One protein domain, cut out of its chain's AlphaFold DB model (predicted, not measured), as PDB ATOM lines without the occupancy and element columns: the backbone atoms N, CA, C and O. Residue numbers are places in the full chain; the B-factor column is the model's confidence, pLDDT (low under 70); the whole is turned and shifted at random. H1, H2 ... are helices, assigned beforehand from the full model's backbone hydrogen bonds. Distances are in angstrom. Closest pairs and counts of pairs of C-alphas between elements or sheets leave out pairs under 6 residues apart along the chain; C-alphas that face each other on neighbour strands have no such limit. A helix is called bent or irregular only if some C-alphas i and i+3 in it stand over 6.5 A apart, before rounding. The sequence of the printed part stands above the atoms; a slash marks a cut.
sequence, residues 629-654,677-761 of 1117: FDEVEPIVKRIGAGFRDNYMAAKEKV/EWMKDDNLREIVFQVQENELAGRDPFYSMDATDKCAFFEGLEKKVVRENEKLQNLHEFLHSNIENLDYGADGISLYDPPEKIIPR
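AT A GLANCE: This is residues 629 to 654 and 677 to 761 of the 1117 residues of an uncharacterized protein of Punica granatum (UniProt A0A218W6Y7). Two long helices, H1 and H4, run side by side in the same direction, and a shorter helix, H3, stands crosswise at the first part of H4. Tiny H2 sits at the corner before H3, while after the last residue of H4 the chain turns back, and residues 739 to 761 form a loose loop with no named element. The 111 printed residues hold four named helices, in the order H1, H2, H3, H4, and no named strand; the class is all helix. The whole is loose, with a radius of gyration of the C-alphas of 17.9 A, and elongated, spanning 53 by 29 by 21 A.

IN THESE COORDINATES: H1, residues 629 to 654, begins at C-alpha 629 (37.497, -3.876, 160.789) and is 37.0 A long; it is irregular, with C-alphas 631 and 634 7.0 A apart. H2 is residues 677 to 680. H3, residues 682 to 696, is 21.2 A long. H4, residues 707 to 738, is 46.4 A long, has a kink of 25 degrees near residue 728 and ends at C-alpha 738 (37.946, 18.272, 190.511).

HOW THE PARTS SIT: H1 and H4 touch at a shallow tilt of 24 degrees, the same way; their closest C-alphas, of Ala 650 and Glu 733, are 4.8 A apart. H3, with residues 684 to 688 alone, touches residues 709 to 716 of H4, about perpendicular at 89 degrees; the closest C-alphas, of Ile 687 and Asp 709, are 6.4 A apart. H2 and H3 only just touch, only at the corner, with 3 pairs of C-alphas within 8 A, the closest Met 679 and Arg 685 at 4.9 A. H1 and H3 are apart. Every O i to N i+4 pair is within hydrogen-bond range in H3, 20 of 22 in H1 and 27 of 28 in H4; H2 is too short for one.

THE WHOLE: The C-alphas farthest apart, of Ser 704 and Arg 761, are 53.1 A apart. Residues 655 to 676 are not printed, and C-alphas 654 and 677 are 32.2 A apart across this cut. The link from H2 to H3 is tight and that from H3 to H4 short. Residues 742 to 743 pair with 759 to 760, antiparallel. Mean pLDDT of the printed part is 75.5; residues 653 to 654, 677 to 679 and 735 to 761 are under 70.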
ATOM      1  N   PHE A 629      38.103  -4.364 159.545       75.69
ATOM      2  CA  PHE A 629      37.497  -3.876 160.789       75.69
ATOM      3  C   PHE A 629      37.122  -5.001 161.770       75.69
ATOM      4  O   PHE A 629      37.316  -4.837 162.973       75.69
ATOM      5  N   ASP A 630      36.671  -6.157 161.274       78.81
ATOM      6  CA  ASP A 630      36.291  -7.322 162.091       78.81
ATOM      7  C   ASP A 630      37.445  -7.870 162.961       78.81
ATOM      8  O   ASP A 630      37.196  -8.420 164.035       78.81
ATOM      9  N   GLU A 631      38.709  -7.694 162.551       77.50
ATOM     10  CA  GLU A 631      39.880  -8.090 163.355       77.50
ATOM     11  C   GLU A 631      40.179  -7.088 164.488       77.50
ATOM     12  O   GLU A 631      40.717  -7.457 165.533       77.50
ATOM     13  N   VAL A 632      39.815  -5.817 164.296       77.56
ATOM     14  CA  VAL A 632      40.151  -4.694 165.192       77.56
ATOM     15  C   VAL A 632      38.992  -4.356 166.145       77.56
ATOM     16  O   VAL A 632      39.211  -3.876 167.264       77.56
ATOM     17  N   GLU A 633      37.753  -4.659 165.752       80.44
ATOM     18  CA  GLU A 633      36.527  -4.412 166.517       80.44
ATOM     19  C   GLU A 633      36.568  -4.949 167.969       80.44
ATOM     20  O   GLU A 633      36.153  -4.209 168.872       80.44
ATOM     21  N   PRO A 634      37.096  -6.159 168.275       82.75
ATOM     22  CA  PRO A 634      37.165  -6.654 169.653       82.75
ATOM     23  C   PRO A 634      38.022  -5.765 170.567       82.75
ATOM     24  O   PRO A 634      37.670  -5.542 171.728       82.75
ATOM     25  N   ILE A 635      39.114  -5.209 170.034       81.06
ATOM     26  CA  ILE A 635      40.029  -4.330 170.769       81.06
ATOM     27  C   ILE A 635      39.374  -2.960 170.978       81.06
ATOM     28  O   ILE A 635      39.367  -2.449 172.098       81.06
ATOM     29  N   VAL A 636      38.721  -2.404 169.949       79.62
ATOM     30  CA  VAL A 636      37.943  -1.153 170.058       79.62
ATOM     31  C   VAL A 636      36.813  -1.286 171.086       79.62
ATOM     32  O   VAL A 636      36.612  -0.388 171.908       79.62
ATOM     33  N   LYS A 637      36.127  -2.436 171.125       83.38
ATOM     34  CA  LYS A 637      35.122  -2.755 172.152       83.38
ATOM     35  C   LYS A 637      35.720  -2.802 173.562       83.38
ATOM     36  O   LYS A 637      35.096  -2.280 174.484       83.38
ATOM     37  N   ARG A 638      36.929  -3.355 173.750       81.62
ATOM     38  CA  ARG A 638      37.622  -3.335 175.056       81.62
ATOM     39  C   ARG A 638      38.107  -1.947 175.476       81.62
ATOM     40  O   ARG A 638      38.065  -1.649 176.668       81.62
ATOM     41  N   ILE A 639      38.502  -1.082 174.537       80.31
ATOM     42  CA  ILE A 639      38.775   0.337 174.828       80.31
ATOM     43  C   ILE A 639      37.491   0.999 175.352       80.31
ATOM     44  O   ILE A 639      37.479   1.518 176.466       80.31
ATOM     45  N   GLY A 640      36.385   0.912 174.603       76.75
ATOM     46  CA  GLY A 640      35.106   1.514 174.999       76.75
ATOM     47  C   GLY A 640      34.567   1.001 176.341       76.75
ATOM     48  O   GLY A 640      34.111   1.793 177.165       76.75
ATOM     49  N   ALA A 641      34.675  -0.307 176.599       80.62
ATOM     50  CA  ALA A 641      34.305  -0.902 177.882       80.62
ATOM     51  C   ALA A 641      35.172  -0.377 179.039       80.62
ATOM     52  O   ALA A 641      34.632   0.047 180.058       80.62
ATOM     53  N   GLY A 642      36.498  -0.319 178.867       80.75
ATOM     54  CA  GLY A 642      37.414   0.181 179.895       80.75
ATOM     55  C   GLY A 642      37.154   1.638 180.283       80.75
ATOM     56  O   GLY A 642      37.090   1.949 181.470       80.75
ATOM     57  N   PHE A 643      36.918   2.524 179.309       77.94
ATOM     58  CA  PHE A 643      36.492   3.907 179.572       77.94
ATOM     59  C   PHE A 643      35.203   3.956 180.410       77.94
ATOM     60  O   PHE A 643      35.123   4.677 181.407       77.94
ATOM     61  N   ARG A 644      34.206   3.151 180.030       79.12
ATOM     62  CA  ARG A 644      32.882   3.124 180.655       79.12
ATOM     63  C   ARG A 644      32.893   2.582 182.079       79.12
ATOM     64  O   ARG A 644      32.290   3.182 182.971       79.12
ATOM     65  N   ASP A 645      33.592   1.481 182.308       80.00
ATOM     66  CA  ASP A 645      33.622   0.826 183.612       80.00
ATOM     67  C   ASP A 645      34.492   1.626 184.605       80.00
ATOM     68  O   ASP A 645      34.116   1.783 185.770       80.00
ATOM     69  N   ASN A 646      35.569   2.271 184.132       81.19
ATOM     70  CA  ASN A 646      36.345   3.234 184.922       81.19
ATOM     71  C   ASN A 646      35.554   4.492 185.295       81.19
ATOM     72  O   ASN A 646      35.605   4.923 186.448       81.19
ATOM     73  N   TYR A 647      34.805   5.071 184.349       76.25
ATOM     74  CA  TYR A 647      33.894   6.183 184.626       76.25
ATOM     75  C   TYR A 647      32.879   5.803 185.713       76.25
ATOM     76  O   TYR A 647      32.677   6.564 186.661       76.25
ATOM     77  N   MET A 648      32.272   4.613 185.621       74.69
ATOM     78  CA  MET A 648      31.293   4.146 186.607       74.69
ATOM     79  C   MET A 648      31.927   3.945 187.990       74.69
ATOM     80  O   MET A 648      31.377   4.439 188.974       74.69
ATOM     81  N   ALA A 649      33.106   3.320 188.068       78.69
ATOM     82  CA  ALA A 649      33.838   3.139 189.322       78.69
ATOM     83  C   ALA A 649      34.228   4.481 189.973       78.69
ATOM     84  O   ALA A 649      34.005   4.684 191.167       78.69
ATOM     85  N   ALA A 650      34.748   5.437 189.197       74.62
ATOM     86  CA  ALA A 650      35.089   6.772 189.693       74.62
ATOM     87  C   ALA A 650      33.846   7.562 190.153       74.62
ATOM     88  O   ALA A 650      33.875   8.229 191.190       74.62
ATOM     89  N   LYS A 651      32.729   7.449 189.420       71.50
ATOM     90  CA  LYS A 651      31.437   8.054 189.776       71.50
ATOM     91  C   LYS A 651      30.844   7.453 191.054       71.50
ATOM     92  O   LYS A 651      30.233   8.185 191.827       71.50
ATOM     93  N   GLU A 652      31.045   6.159 191.301       71.62
ATOM     94  CA  GLU A 652      30.635   5.503 192.544       71.62
ATOM     95  C   GLU A 652      31.498   5.937 193.740       71.62
ATOM     96  O   GLU A 652      30.941   6.350 194.758       71.62
ATOM     97  N   LYS A 653      32.834   5.950 193.608       68.50
ATOM     98  CA  LYS A 653      33.755   6.393 194.676       68.50
ATOM     99  C   LYS A 653      33.416   7.786 195.222       68.50
ATOM    100  O   LYS A 653      33.386   7.976 196.438       68.50
ATOM    101  N   VAL A 654      33.116   8.748 194.346       61.50
ATOM    102  CA  VAL A 654      32.753  10.124 194.745       61.50
ATOM    103  C   VAL A 654      31.418  10.181 195.504       61.50
ATOM    104  O   VAL A 654      31.255  11.020 196.384       61.50
ATOM    105  N   GLU A 677      57.546  -0.808 177.081       64.00
ATOM    106  CA  GLU A 677      57.230  -2.085 177.743       64.00
ATOM    107  C   GLU A 677      57.009  -3.250 176.761       64.00
ATOM    108  O   GLU A 677      57.511  -4.346 176.984       64.00
ATOM    109  N   TRP A 678      56.373  -2.997 175.615       68.44
ATOM    110  CA  TRP A 678      56.258  -3.963 174.508       68.44
ATOM    111  C   TRP A 678      57.580  -4.149 173.737       68.44
ATOM    112  O   TRP A 678      57.710  -5.094 172.966       68.44
ATOM    113  N   MET A 679      58.580  -3.286 173.967       66.94
ATOM    114  CA  MET A 679      59.949  -3.459 173.464       66.94
ATOM    115  C   MET A 679      60.810  -4.351 174.379       66.94
ATOM    116  O   MET A 679      61.917  -4.721 173.978       66.94
ATOM    117  N   LYS A 680      60.329  -4.701 175.585       77.06
ATOM    118  CA  LYS A 680      60.990  -5.652 176.503       77.06
ATOM    119  C   LYS A 680      60.831  -7.100 176.022       77.06
ATOM    120  O   LYS A 680      61.754  -7.892 176.189       77.06
ATOM    121  N   ASP A 681      59.712  -7.414 175.374       80.38
ATOM    122  CA  ASP A 681      59.485  -8.692 174.699       80.38
ATOM    123  C   ASP A 681      60.184  -8.697 173.330       80.38
ATOM    124  O   ASP A 681      59.715  -8.073 172.376       80.38
ATOM    125  N   ASP A 682      61.308  -9.417 173.220       82.12
ATOM    126  CA  ASP A 682      62.134  -9.461 172.001       82.12
ATOM    127  C   ASP A 682      61.327  -9.799 170.731       82.12
ATOM    128  O   ASP A 682      61.527  -9.155 169.700       82.12
ATOM    129  N   ASN A 683      60.389 -10.750 170.826       84.44
ATOM    130  CA  ASN A 683      59.548 -11.191 169.708       84.44
ATOM    131  C   ASN A 683      58.505 -10.133 169.314       84.44
ATOM    132  O   ASN A 683      58.397  -9.770 168.149       84.44
ATOM    133  N   LEU A 684      57.766  -9.584 170.290       84.75
ATOM    134  CA  LEU A 684      56.744  -8.560 170.038       84.75
ATOM    135  C   LEU A 684      57.361  -7.283 169.448       84.75
ATOM    136  O   LEU A 684      56.745  -6.624 168.615       84.75
ATOM    137  N   ARG A 685      58.602  -6.963 169.826       86.25
ATOM    138  CA  ARG A 685      59.365  -5.857 169.246       86.25
ATOM    139  C   ARG A 685      59.734  -6.091 167.775       86.25
ATOM    140  O   ARG A 685      59.618  -5.158 166.986       86.25
ATOM    141  N   GLU A 686      60.175  -7.296 167.406       86.38
ATOM    142  CA  GLU A 686      60.489  -7.657 166.009       86.38
ATOM    143  C   GLU A 686      59.220  -7.601 165.140       86.38
ATOM    144  O   GLU A 686      59.201  -6.912 164.121       86.38
ATOM    145  N   ILE A 687      58.123  -8.183 165.638       88.31
ATOM    146  CA  ILE A 687      56.770  -8.114 165.065       88.31
ATOM    147  C   ILE A 687      56.330  -6.661 164.817       88.31
ATOM    148  O   ILE A 687      55.969  -6.310 163.696       88.31
ATOM    149  N   VAL A 688      56.361  -5.792 165.835       87.25
ATOM    150  CA  VAL A 688      55.883  -4.400 165.707       87.25
ATOM    151  C   VAL A 688      56.761  -3.576 164.758       87.25
ATOM    152  O   VAL A 688      56.229  -2.744 164.022       87.25
ATOM    153  N   PHE A 689      58.078  -3.808 164.711       88.38
ATOM    154  CA  PHE A 689      58.934  -3.141 163.723       88.38
ATOM    155  C   PHE A 689      58.664  -3.621 162.291       88.38
ATOM    156  O   PHE A 689      58.643  -2.785 161.391       88.38
ATOM    157  N   GLN A 690      58.387  -4.912 162.070       86.81
ATOM    158  CA  GLN A 690      57.994  -5.412 160.746       86.81
ATOM    159  C   GLN A 690      56.644  -4.826 160.297       86.81
ATOM    160  O   GLN A 690      56.520  -4.392 159.151       86.81
ATOM    161  N   VAL A 691      55.666  -4.721 161.207       88.19
ATOM    162  CA  VAL A 691      54.390  -4.025 160.955       88.19
ATOM    163  C   VAL A 691      54.627  -2.566 160.550       88.19
ATOM    164  O   VAL A 691      54.097  -2.104 159.539       88.19
ATOM    165  N   GLN A 692      55.484  -1.849 161.283       86.50
ATOM    166  CA  GLN A 692      55.814  -0.456 160.983       86.50
ATOM    167  C   GLN A 692      56.562  -0.292 159.646       86.50
ATOM    168  O   GLN A 692      56.314   0.670 158.918       86.50
ATOM    169  N   GLU A 693      57.468  -1.209 159.292       87.31
ATOM    170  CA  GLU A 693      58.160  -1.194 157.995       87.31
ATOM    171  C   GLU A 693      57.190  -1.466 156.835       87.31
ATOM    172  O   GLU A 693      57.263  -0.797 155.802       87.31
ATOM    173  N   ASN A 694      56.231  -2.378 157.019       88.50
ATOM    174  CA  ASN A 694      55.167  -2.642 156.052       88.50
ATOM    175  C   ASN A 694      54.267  -1.416 155.823       88.50
ATOM    176  O   ASN A 694      54.039  -1.047 154.667       88.50
ATOM    177  N   GLU A 695      53.818  -0.747 156.892       86.19
ATOM    178  CA  GLU A 695      53.048   0.505 156.806       86.19
ATOM    179  C   GLU A 695      53.835   1.608 156.077       86.19
ATOM    180  O   GLU A 695      53.319   2.240 155.152       86.19
ATOM    181  N   LEU A 696      55.110   1.814 156.437       82.06
ATOM    182  CA  LEU A 696      55.987   2.802 155.795       82.06
ATOM    183  C   LEU A 696      56.276   2.477 154.320       82.06
ATOM    184  O   LEU A 696      56.487   3.390 153.520       82.06
ATOM    185  N   ALA A 697      56.257   1.197 153.945       85.81
ATOM    186  CA  ALA A 697      56.370   0.733 152.566       85.81
ATOM    187  C   ALA A 697      55.033   0.744 151.792       85.81
ATOM    188  O   ALA A 697      55.024   0.385 150.611       85.81
ATOM    189  N   GLY A 698      53.917   1.133 152.422       81.88
ATOM    190  CA  GLY A 698      52.587   1.150 151.805       81.88
ATOM    191  C   GLY A 698      52.040  -0.242 151.467       81.88
ATOM    192  O   GLY A 698      51.357  -0.400 150.455       81.88
ATOM    193  N   ARG A 699      52.387  -1.257 152.268       82.38
ATOM    194  CA  ARG A 699      51.916  -2.648 152.141       82.38
ATOM    195  C   ARG A 699      50.837  -2.954 153.187       82.38
ATOM    196  O   ARG A 699      50.578  -2.149 154.076       82.38
ATOM    197  N   ASP A 700      50.247  -4.146 153.095       83.62
ATOM    198  CA  ASP A 700      49.479  -4.734 154.199       83.62
ATOM    199  C   ASP A 700      50.352  -4.776 155.475       83.62
ATOM    200  O   ASP A 700      51.494  -5.241 155.381       83.62
ATOM    201  N   PRO A 701      49.874  -4.317 156.649       86.31
ATOM    202  CA  PRO A 701      50.672  -4.268 157.875       86.31
ATOM    203  C   PRO A 701      51.262  -5.628 158.283       86.31
ATOM    204  O   PRO A 701      52.385  -5.687 158.775       86.31
ATOM    205  N   PHE A 702      50.568  -6.735 158.006       87.25
ATOM    206  CA  PHE A 702      51.006  -8.101 158.313       87.25
ATOM    207  C   PHE A 702      51.677  -8.805 157.118       87.25
ATOM    208  O   PHE A 702      51.840 -10.029 157.106       87.25
ATOM    209  N   TYR A 703      52.104  -8.053 156.099       82.75
ATOM    210  CA  TYR A 703      52.790  -8.601 154.933       82.75
ATOM    211  C   TYR A 703      54.071  -9.365 155.323       82.75
ATOM    212  O   TYR A 703      54.962  -8.855 156.006       82.75
ATOM    213  N   SER A 704      54.182 -10.602 154.831       81.88
ATOM    214  CA  SER A 704      55.263 -11.549 155.162       81.88
ATOM    215  C   SER A 704      55.388 -11.913 156.653       81.88
ATOM    216  O   SER A 704      56.467 -12.317 157.085       81.88
ATOM    217  N   MET A 705      54.309 -11.796 157.433       84.12
ATOM    218  CA  MET A 705      54.218 -12.304 158.811       84.12
ATOM    219  C   MET A 705      53.425 -13.616 158.843       84.12
ATOM    220  O   MET A 705      52.612 -13.875 157.951       84.12
ATOM    221  N   ASP A 706      53.659 -14.460 159.849       88.50
ATOM    222  CA  ASP A 706      52.875 -15.682 160.038       88.50
ATOM    223  C   ASP A 706      51.617 -15.430 160.903       88.50
ATOM    224  O   ASP A 706      51.396 -14.345 161.452       88.50
ATOM    225  N   ALA A 707      50.744 -16.437 161.009       86.88
ATOM    226  CA  ALA A 707      49.526 -16.322 161.813       86.88
ATOM    227  C   ALA A 707      49.813 -16.235 163.326       86.88
ATOM    228  O   ALA A 707      49.007 -15.666 164.066       86.88
ATOM    229  N   THR A 708      50.943 -16.775 163.786       88.81
ATOM    230  CA  THR A 708      51.391 -16.741 165.185       88.81
ATOM    231  C   THR A 708      51.776 -15.319 165.587       88.81
ATOM    232  O   THR A 708      51.276 -14.801 166.584       88.81
ATOM    233  N   ASP A 709      52.585 -14.659 164.761       88.69
ATOM    234  CA  ASP A 709      53.056 -13.288 164.933       88.69
ATOM    235  C   ASP A 709      51.904 -12.280 164.834       88.69
ATOM    236  O   ASP A 709      51.800 -11.372 165.663       88.69
ATOM    237  N   LYS A 710      50.969 -12.484 163.892       87.88
ATOM    238  CA  LYS A 710      49.729 -11.694 163.807       87.88
ATOM    239  C   LYS A 710      48.888 -11.813 165.087       87.88
ATOM    240  O   LYS A 710      48.404 -10.804 165.598       87.88
ATOM    241  N   CYS A 711      48.757 -13.014 165.659       83.94
ATOM    242  CA  CYS A 711      48.065 -13.198 166.941       83.94
ATOM    243  C   CYS A 711      48.821 -12.544 168.110       83.94
ATOM    244  O   CYS A 711      48.204 -11.862 168.929       83.94
ATOM    245  N   ALA A 712      50.147 -12.698 168.173       86.94
ATOM    246  CA  ALA A 712      50.981 -12.116 169.225       86.94
ATOM    247  C   ALA A 712      50.965 -10.574 169.205       86.94
ATOM    248  O   ALA A 712      50.940  -9.952 170.269       86.94
ATOM    249  N   PHE A 713      50.900  -9.954 168.019       87.69
ATOM    250  CA  PHE A 713      50.685  -8.512 167.866       87.69
ATOM    251  C   PHE A 713      49.379  -8.060 168.531       87.69
ATOM    252  O   PHE A 713      49.393  -7.154 169.368       87.69
ATOM    253  N   PHE A 714      48.254  -8.709 168.209       86.69
ATOM    254  CA  PHE A 714      46.955  -8.347 168.779       86.69
ATOM    255  C   PHE A 714      46.862  -8.645 170.281       86.69
ATOM    256  O   PHE A 714      46.297  -7.837 171.016       86.69
ATOM    257  N   GLU A 715      47.475  -9.726 170.774       85.88
ATOM    258  CA  GLU A 715      47.566 -10.005 172.214       85.88
ATOM    259  C   GLU A 715      48.404  -8.937 172.948       85.88
ATOM    260  O   GLU A 715      48.036  -8.479 174.033       85.88
ATOM    261  N   GLY A 716      49.511  -8.484 172.348       84.88
ATOM    262  CA  GLY A 716      50.330  -7.381 172.858       84.88
ATOM    263  C   GLY A 716      49.587  -6.039 172.872       84.88
ATOM    264  O   GLY A 716      49.641  -5.304 173.863       84.88
ATOM    265  N   LEU A 717      48.842  -5.740 171.805       84.81
ATOM    266  CA  LEU A 717      47.999  -4.548 171.694       84.81
ATOM    267  C   LEU A 717      46.852  -4.567 172.719       84.81
ATOM    268  O   LEU A 717      46.587  -3.554 173.366       84.81
ATOM    269  N   GLU A 718      46.224  -5.723 172.935       84.88
ATOM    270  CA  GLU A 718      45.182  -5.911 173.946       84.88
ATOM    271  C   GLU A 718      45.721  -5.704 175.373       84.88
ATOM    272  O   GLU A 718      45.114  -4.970 176.157       84.88
ATOM    273  N   LYS A 719      46.897  -6.257 175.702       84.81
ATOM    274  CA  LYS A 719      47.583  -6.005 176.985       84.81
ATOM    275  C   LYS A 719      47.895  -4.518 177.188       84.81
ATOM    276  O   LYS A 719      47.700  -3.994 178.284       84.81
ATOM    277  N   LYS A 720      48.330  -3.820 176.131       84.12
ATOM    278  CA  LYS A 720      48.584  -2.368 176.160       84.12
ATOM    279  C   LYS A 720      47.299  -1.573 176.423       84.12
ATOM    280  O   LYS A 720      47.312  -0.669 177.252       84.12
ATOM    281  N   VAL A 721      46.182  -1.947 175.792       84.75
ATOM    282  CA  VAL A 721      44.854  -1.352 176.044       84.75
ATOM    283  C   VAL A 721      44.411  -1.537 177.497       84.75
ATOM    284  O   VAL A 721      43.928  -0.582 178.101       84.75
ATOM    285  N   VAL A 722      44.600  -2.722 178.089       83.19
ATOM    286  CA  VAL A 722      44.265  -2.958 179.507       83.19
ATOM    287  C   VAL A 722      45.072  -2.034 180.428       83.19
ATOM    288  O   VAL A 722      44.483  -1.367 181.275       83.19
ATOM    289  N   ARG A 723      46.387  -1.907 180.215       81.31
ATOM    290  CA  ARG A 723      47.257  -1.055 181.046       81.31
ATOM    291  C   ARG A 723      46.948   0.441 180.921       81.31
ATOM    292  O   ARG A 723      46.962   1.162 181.916       81.31
ATOM    293  N   GLU A 724      46.635   0.927 179.720       79.19
ATOM    294  CA  GLU A 724      46.204   2.322 179.546       79.19
ATOM    295  C   GLU A 724      44.819   2.575 180.163       79.19
ATOM    296  O   GLU A 724      44.604   3.627 180.767       79.19
ATOM    297  N   ASN A 725      43.909   1.594 180.130       82.06
ATOM    298  CA  ASN A 725      42.649   1.665 180.872       82.06
ATOM    299  C   ASN A 725      42.883   1.723 182.399       82.06
ATOM    300  O   ASN A 725      42.201   2.482 183.082       82.06
ATOM    301  N   GLU A 726      43.853   0.998 182.963       80.88
ATOM    302  CA  GLU A 726      44.189   1.103 184.397       80.88
ATOM    303  C   GLU A 726      44.677   2.517 184.770       80.88
ATOM    304  O   GLU A 726      44.235   3.095 185.767       80.88
ATOM    305  N   LYS A 727      45.518   3.143 183.934       80.62
ATOM    306  CA  LYS A 727      45.949   4.545 184.126       80.62
ATOM    307  C   LYS A 727      44.785   5.527 184.016       80.62
ATOM    308  O   LYS A 727      44.695   6.474 184.802       80.62
ATOM    309  N   LEU A 728      43.879   5.287 183.069       77.88
ATOM    310  CA  LEU A 728      42.682   6.090 182.841       77.88
ATOM    311  C   LEU A 728      41.747   6.108 184.065       77.88
ATOM    312  O   LEU A 728      41.085   7.118 184.299       77.88
ATOM    313  N   GLN A 729      41.731   5.053 184.891       76.06
ATOM    314  CA  GLN A 729      40.965   5.032 186.143       76.06
ATOM    315  C   GLN A 729      41.357   6.195 187.069       76.06
ATOM    316  O   GLN A 729      40.492   6.952 187.515       76.06
ATOM    317  N   ASN A 730      42.663   6.398 187.278       74.69
ATOM    318  CA  ASN A 730      43.192   7.501 188.086       74.69
ATOM    319  C   ASN A 730      42.826   8.872 187.490       74.69
ATOM    320  O   ASN A 730      42.538   9.818 188.225       74.69
ATOM    321  N   LEU A 731      42.795   8.983 186.155       74.88
ATOM    322  CA  LEU A 731      42.392  10.212 185.471       74.88
ATOM    323  C   LEU A 731      40.892  10.496 185.636       74.88
ATOM    324  O   LEU A 731      40.535  11.638 185.918       74.88
ATOM    325  N   HIS A 732      40.016   9.493 185.515       71.44
ATOM    326  CA  HIS A 732      38.579   9.658 185.765       71.44
ATOM    327  C   HIS A 732      38.289  10.017 187.228       71.44
ATOM    328  O   HIS A 732      37.451  10.880 187.487       71.44
ATOM    329  N   GLU A 733      38.997   9.415 188.183       73.56
ATOM    330  CA  GLU A 733      38.875   9.715 189.615       73.56
ATOM    331  C   GLU A 733      39.329  11.147 189.936       73.56
ATOM    332  O   GLU A 733      38.599  11.896 190.592       73.56
ATOM    333  N   PHE A 734      40.458  11.589 189.372       71.44
ATOM    334  CA  PHE A 734      40.896  12.986 189.425       71.44
ATOM    335  C   PHE A 734      39.873  13.937 188.781       71.44
ATOM    336  O   PHE A 734      39.536  14.971 189.363       71.44
ATOM    337  N   LEU A 735      39.355  13.598 187.596       68.00
ATOM    338  CA  LEU A 735      38.427  14.442 186.843       68.00
ATOM    339  C   LEU A 735      37.084  14.590 187.572       68.00
ATOM    340  O   LEU A 735      36.561  15.698 187.665       68.00
ATOM    341  N   HIS A 736      36.550  13.510 188.145       65.50
ATOM    342  CA  HIS A 736      35.316  13.557 188.931       65.50
ATOM    343  C   HIS A 736      35.482  14.243 190.290       65.50
ATOM    344  O   HIS A 736      34.532  14.875 190.744       65.50
ATOM    345  N   SER A 737      36.673  14.189 190.894       64.00
ATOM    346  CA  SER A 737      36.969  14.906 192.141       64.00
ATOM    347  C   SER A 737      37.143  16.416 191.936       64.00
ATOM    348  O   SER A 737      36.762  17.200 192.797       64.00
ATOM    349  N   ASN A 738      37.696  16.850 190.796       59.12
ATOM    350  CA  ASN A 738      37.946  18.272 190.511       59.12
ATOM    351  C   ASN A 738      36.822  18.954 189.709       59.12
ATOM    352  O   ASN A 738      36.748  20.183 189.679       59.12
ATOM    353  N   ILE A 739      35.951  18.188 189.044       61.16
ATOM    354  CA  ILE A 739      34.845  18.709 188.230       61.16
ATOM    355  C   ILE A 739      33.500  18.248 188.807       61.16
ATOM    356  O   ILE A 739      32.730  17.517 188.184       61.16
ATOM    357  N   GLU A 740      33.172  18.780 189.987       53.69
ATOM    358  CA  GLU A 740      31.880  18.612 190.682       53.69
ATOM    359  C   GLU A 740      30.648  18.964 189.819       53.69
ATOM    360  O   GLU A 740      29.518  18.627 190.161       53.69
ATOM    361  N   ASN A 741      30.846  19.702 188.721       57.28
ATOM    362  CA  ASN A 741      29.796  20.425 188.009       57.28
ATOM    363  C   ASN A 741      29.529  19.947 186.571       57.28
ATOM    364  O   ASN A 741      28.663  20.534 185.925       57.28
ATOM    365  N   LEU A 742      30.193  18.897 186.070       59.47
ATOM    366  CA  LEU A 742      29.928  18.313 184.742       59.47
ATOM    367  C   LEU A 742      29.609  16.807 184.827       59.47
ATOM    368  O   LEU A 742      30.104  16.083 185.693       59.47
ATOM    369  N   ASP A 743      28.767  16.340 183.914       59.22
ATOM    370  CA  ASP A 743      28.612  14.938 183.541       59.22
ATOM    371  C   ASP A 743      28.737  14.847 182.012       59.22
ATOM    372  O   ASP A 743      28.169  15.659 181.284       59.22
ATOM    373  N   TYR A 744      29.537  13.906 181.527       62.81
ATOM    374  CA  TYR A 744      29.887  13.742 180.112       62.81
ATOM    375  C   TYR A 744      29.390  12.405 179.538       62.81
ATOM    376  O   TYR A 744      29.754  12.022 178.428       62.81
ATOM    377  N   GLY A 745      28.526  11.706 180.284       59.38
ATOM    378  CA  GLY A 745      28.007  10.396 179.910       59.38
ATOM    379  C   GLY A 745      29.004   9.265 180.166       59.38
ATOM    380  O   GLY A 745      30.173   9.490 180.475       59.38
ATOM    381  N   ALA A 746      28.516   8.031 180.053       53.53
ATOM    382  CA  ALA A 746      29.296   6.837 180.371       53.53
ATOM    383  C   ALA A 746      30.344   6.480 179.300       53.53
ATOM    384  O   ALA A 746      31.230   5.680 179.565       53.53
ATOM    385  N   ASP A 747      30.274   7.091 178.115       56.59
ATOM    386  CA  ASP A 747      31.095   6.738 176.947       56.59
ATOM    387  C   ASP A 747      32.287   7.699 176.746       56.59
ATOM    388  O   ASP A 747      32.759   7.897 175.626       56.59
ATOM    389  N   GLY A 748      32.737   8.364 177.818       59.53
ATOM    390  CA  GLY A 748      33.876   9.291 177.801       59.53
ATOM    391  C   GLY A 748      33.668  10.572 176.976       59.53
ATOM    392  O   GLY A 748      32.552  10.920 176.590       59.53
ATOM    393  N   ILE A 749      34.767  11.292 176.721       57.50
ATOM    394  CA  ILE A 749      34.803  12.499 175.878       57.50
ATOM    395  C   ILE A 749      35.669  12.212 174.644       57.50
ATOM    396  O   ILE A 749      36.890  12.110 174.741       57.50
ATOM    397  N   SER A 750      35.026  12.112 173.487       50.12
ATOM    398  CA  SER A 750      35.631  12.007 172.161       50.12
ATOM    399  C   SER A 750      35.755  13.383 171.505       50.12
ATOM    400  O   SER A 750      34.940  14.277 171.731       50.12
ATOM    401  N   LEU A 751      36.735  13.539 170.610       48.31
ATOM    402  CA  LEU A 751      36.904  14.746 169.789       48.31
ATOM    403  C   LEU A 751      35.711  14.997 168.838       48.31
ATOM    404  O   LEU A 751      35.539  16.112 168.349       48.31
ATOM    405  N   TYR A 752      34.906  13.962 168.582       47.84
ATOM    406  CA  TYR A 752      33.738  13.992 167.697       47.84
ATOM    407  C   TYR A 752      32.396  14.054 168.445       47.84
ATOM    408  O   TYR A 752      31.348  14.091 167.800       47.84
ATOM    409  N   ASP A 753      32.397  14.066 169.784       56.12
ATOM    410  CA  ASP A 753      31.158  14.214 170.549       56.12
ATOM    411  C   ASP A 753      30.572  15.630 170.378       56.12
ATOM    412  O   ASP A 753      31.307  16.621 170.446       56.12
ATOM    413  N   PRO A 754      29.243  15.776 170.222       61.94
ATOM    414  CA  PRO A 754      28.618  17.089 170.254       61.94
ATOM    415  C   PRO A 754      28.776  17.711 171.655       61.94
ATOM    416  O   PRO A 754      28.668  17.003 172.661       61.94
ATOM    417  N   PRO A 755      28.925  19.047 171.772       57.31
ATOM    418  CA  PRO A 755      29.059  19.728 173.068       57.31
ATOM    419  C   PRO A 755      27.828  19.552 173.977       57.31
ATOM    420  O   PRO A 755      27.874  19.852 175.165       57.31
ATOM    421  N   GLU A 756      26.728  19.049 173.418       62.34
ATOM    422  CA  GLU A 756      25.475  18.701 174.086       62.34
ATOM    423  C   GLU A 756      25.588  17.434 174.959       62.34
ATOM    424  O   GLU A 756      24.802  17.284 175.893       62.34
ATOM    425  N   LYS A 757      26.590  16.567 174.719       65.88
ATOM    426  CA  LYS A 757      26.920  15.410 175.576       65.88
ATOM    427  C   LYS A 757      27.485  15.839 176.939       65.88
ATOM    428  O   LYS A 757      27.343  15.120 177.924       65.88
ATOM    429  N   ILE A 758      28.102  17.023 177.008       61.47
ATOM    430  CA  ILE A 758      28.701  17.579 178.228       61.47
ATOM    431  C   ILE A 758      27.628  18.369 178.990       61.47
ATOM    432  O   ILE A 758      27.476  19.585 178.852       61.47
ATOM    433  N   ILE A 759      26.852  17.654 179.802       59.59
ATOM    434  CA  ILE A 759      25.739  18.199 180.578       59.59
ATOM    435  C   ILE A 759      26.269  18.699 181.934       59.59
ATOM    436  O   ILE A 759      26.739  17.904 182.747       59.59
ATOM    437  N   PRO A 760      26.195  20.005 182.250       57.28
ATOM    438  CA  PRO A 760      26.577  20.477 183.574       57.28
ATOM    439  C   PRO A 760      25.582  19.970 184.623       57.28
ATOM    440  O   PRO A 760      24.384  20.116 184.418       57.28
ATOM    441  N   ARG A 761      26.040  19.436 185.764       52.38
ATOM    442  CA  ARG A 761      25.192  18.699 186.734       52.38
ATOM    443  C   ARG A 761      24.016  19.500 187.318       52.38
ATOM    444  O   ARG A 761      23.040  18.907 187.765       52.38
TER     445      ARG A 761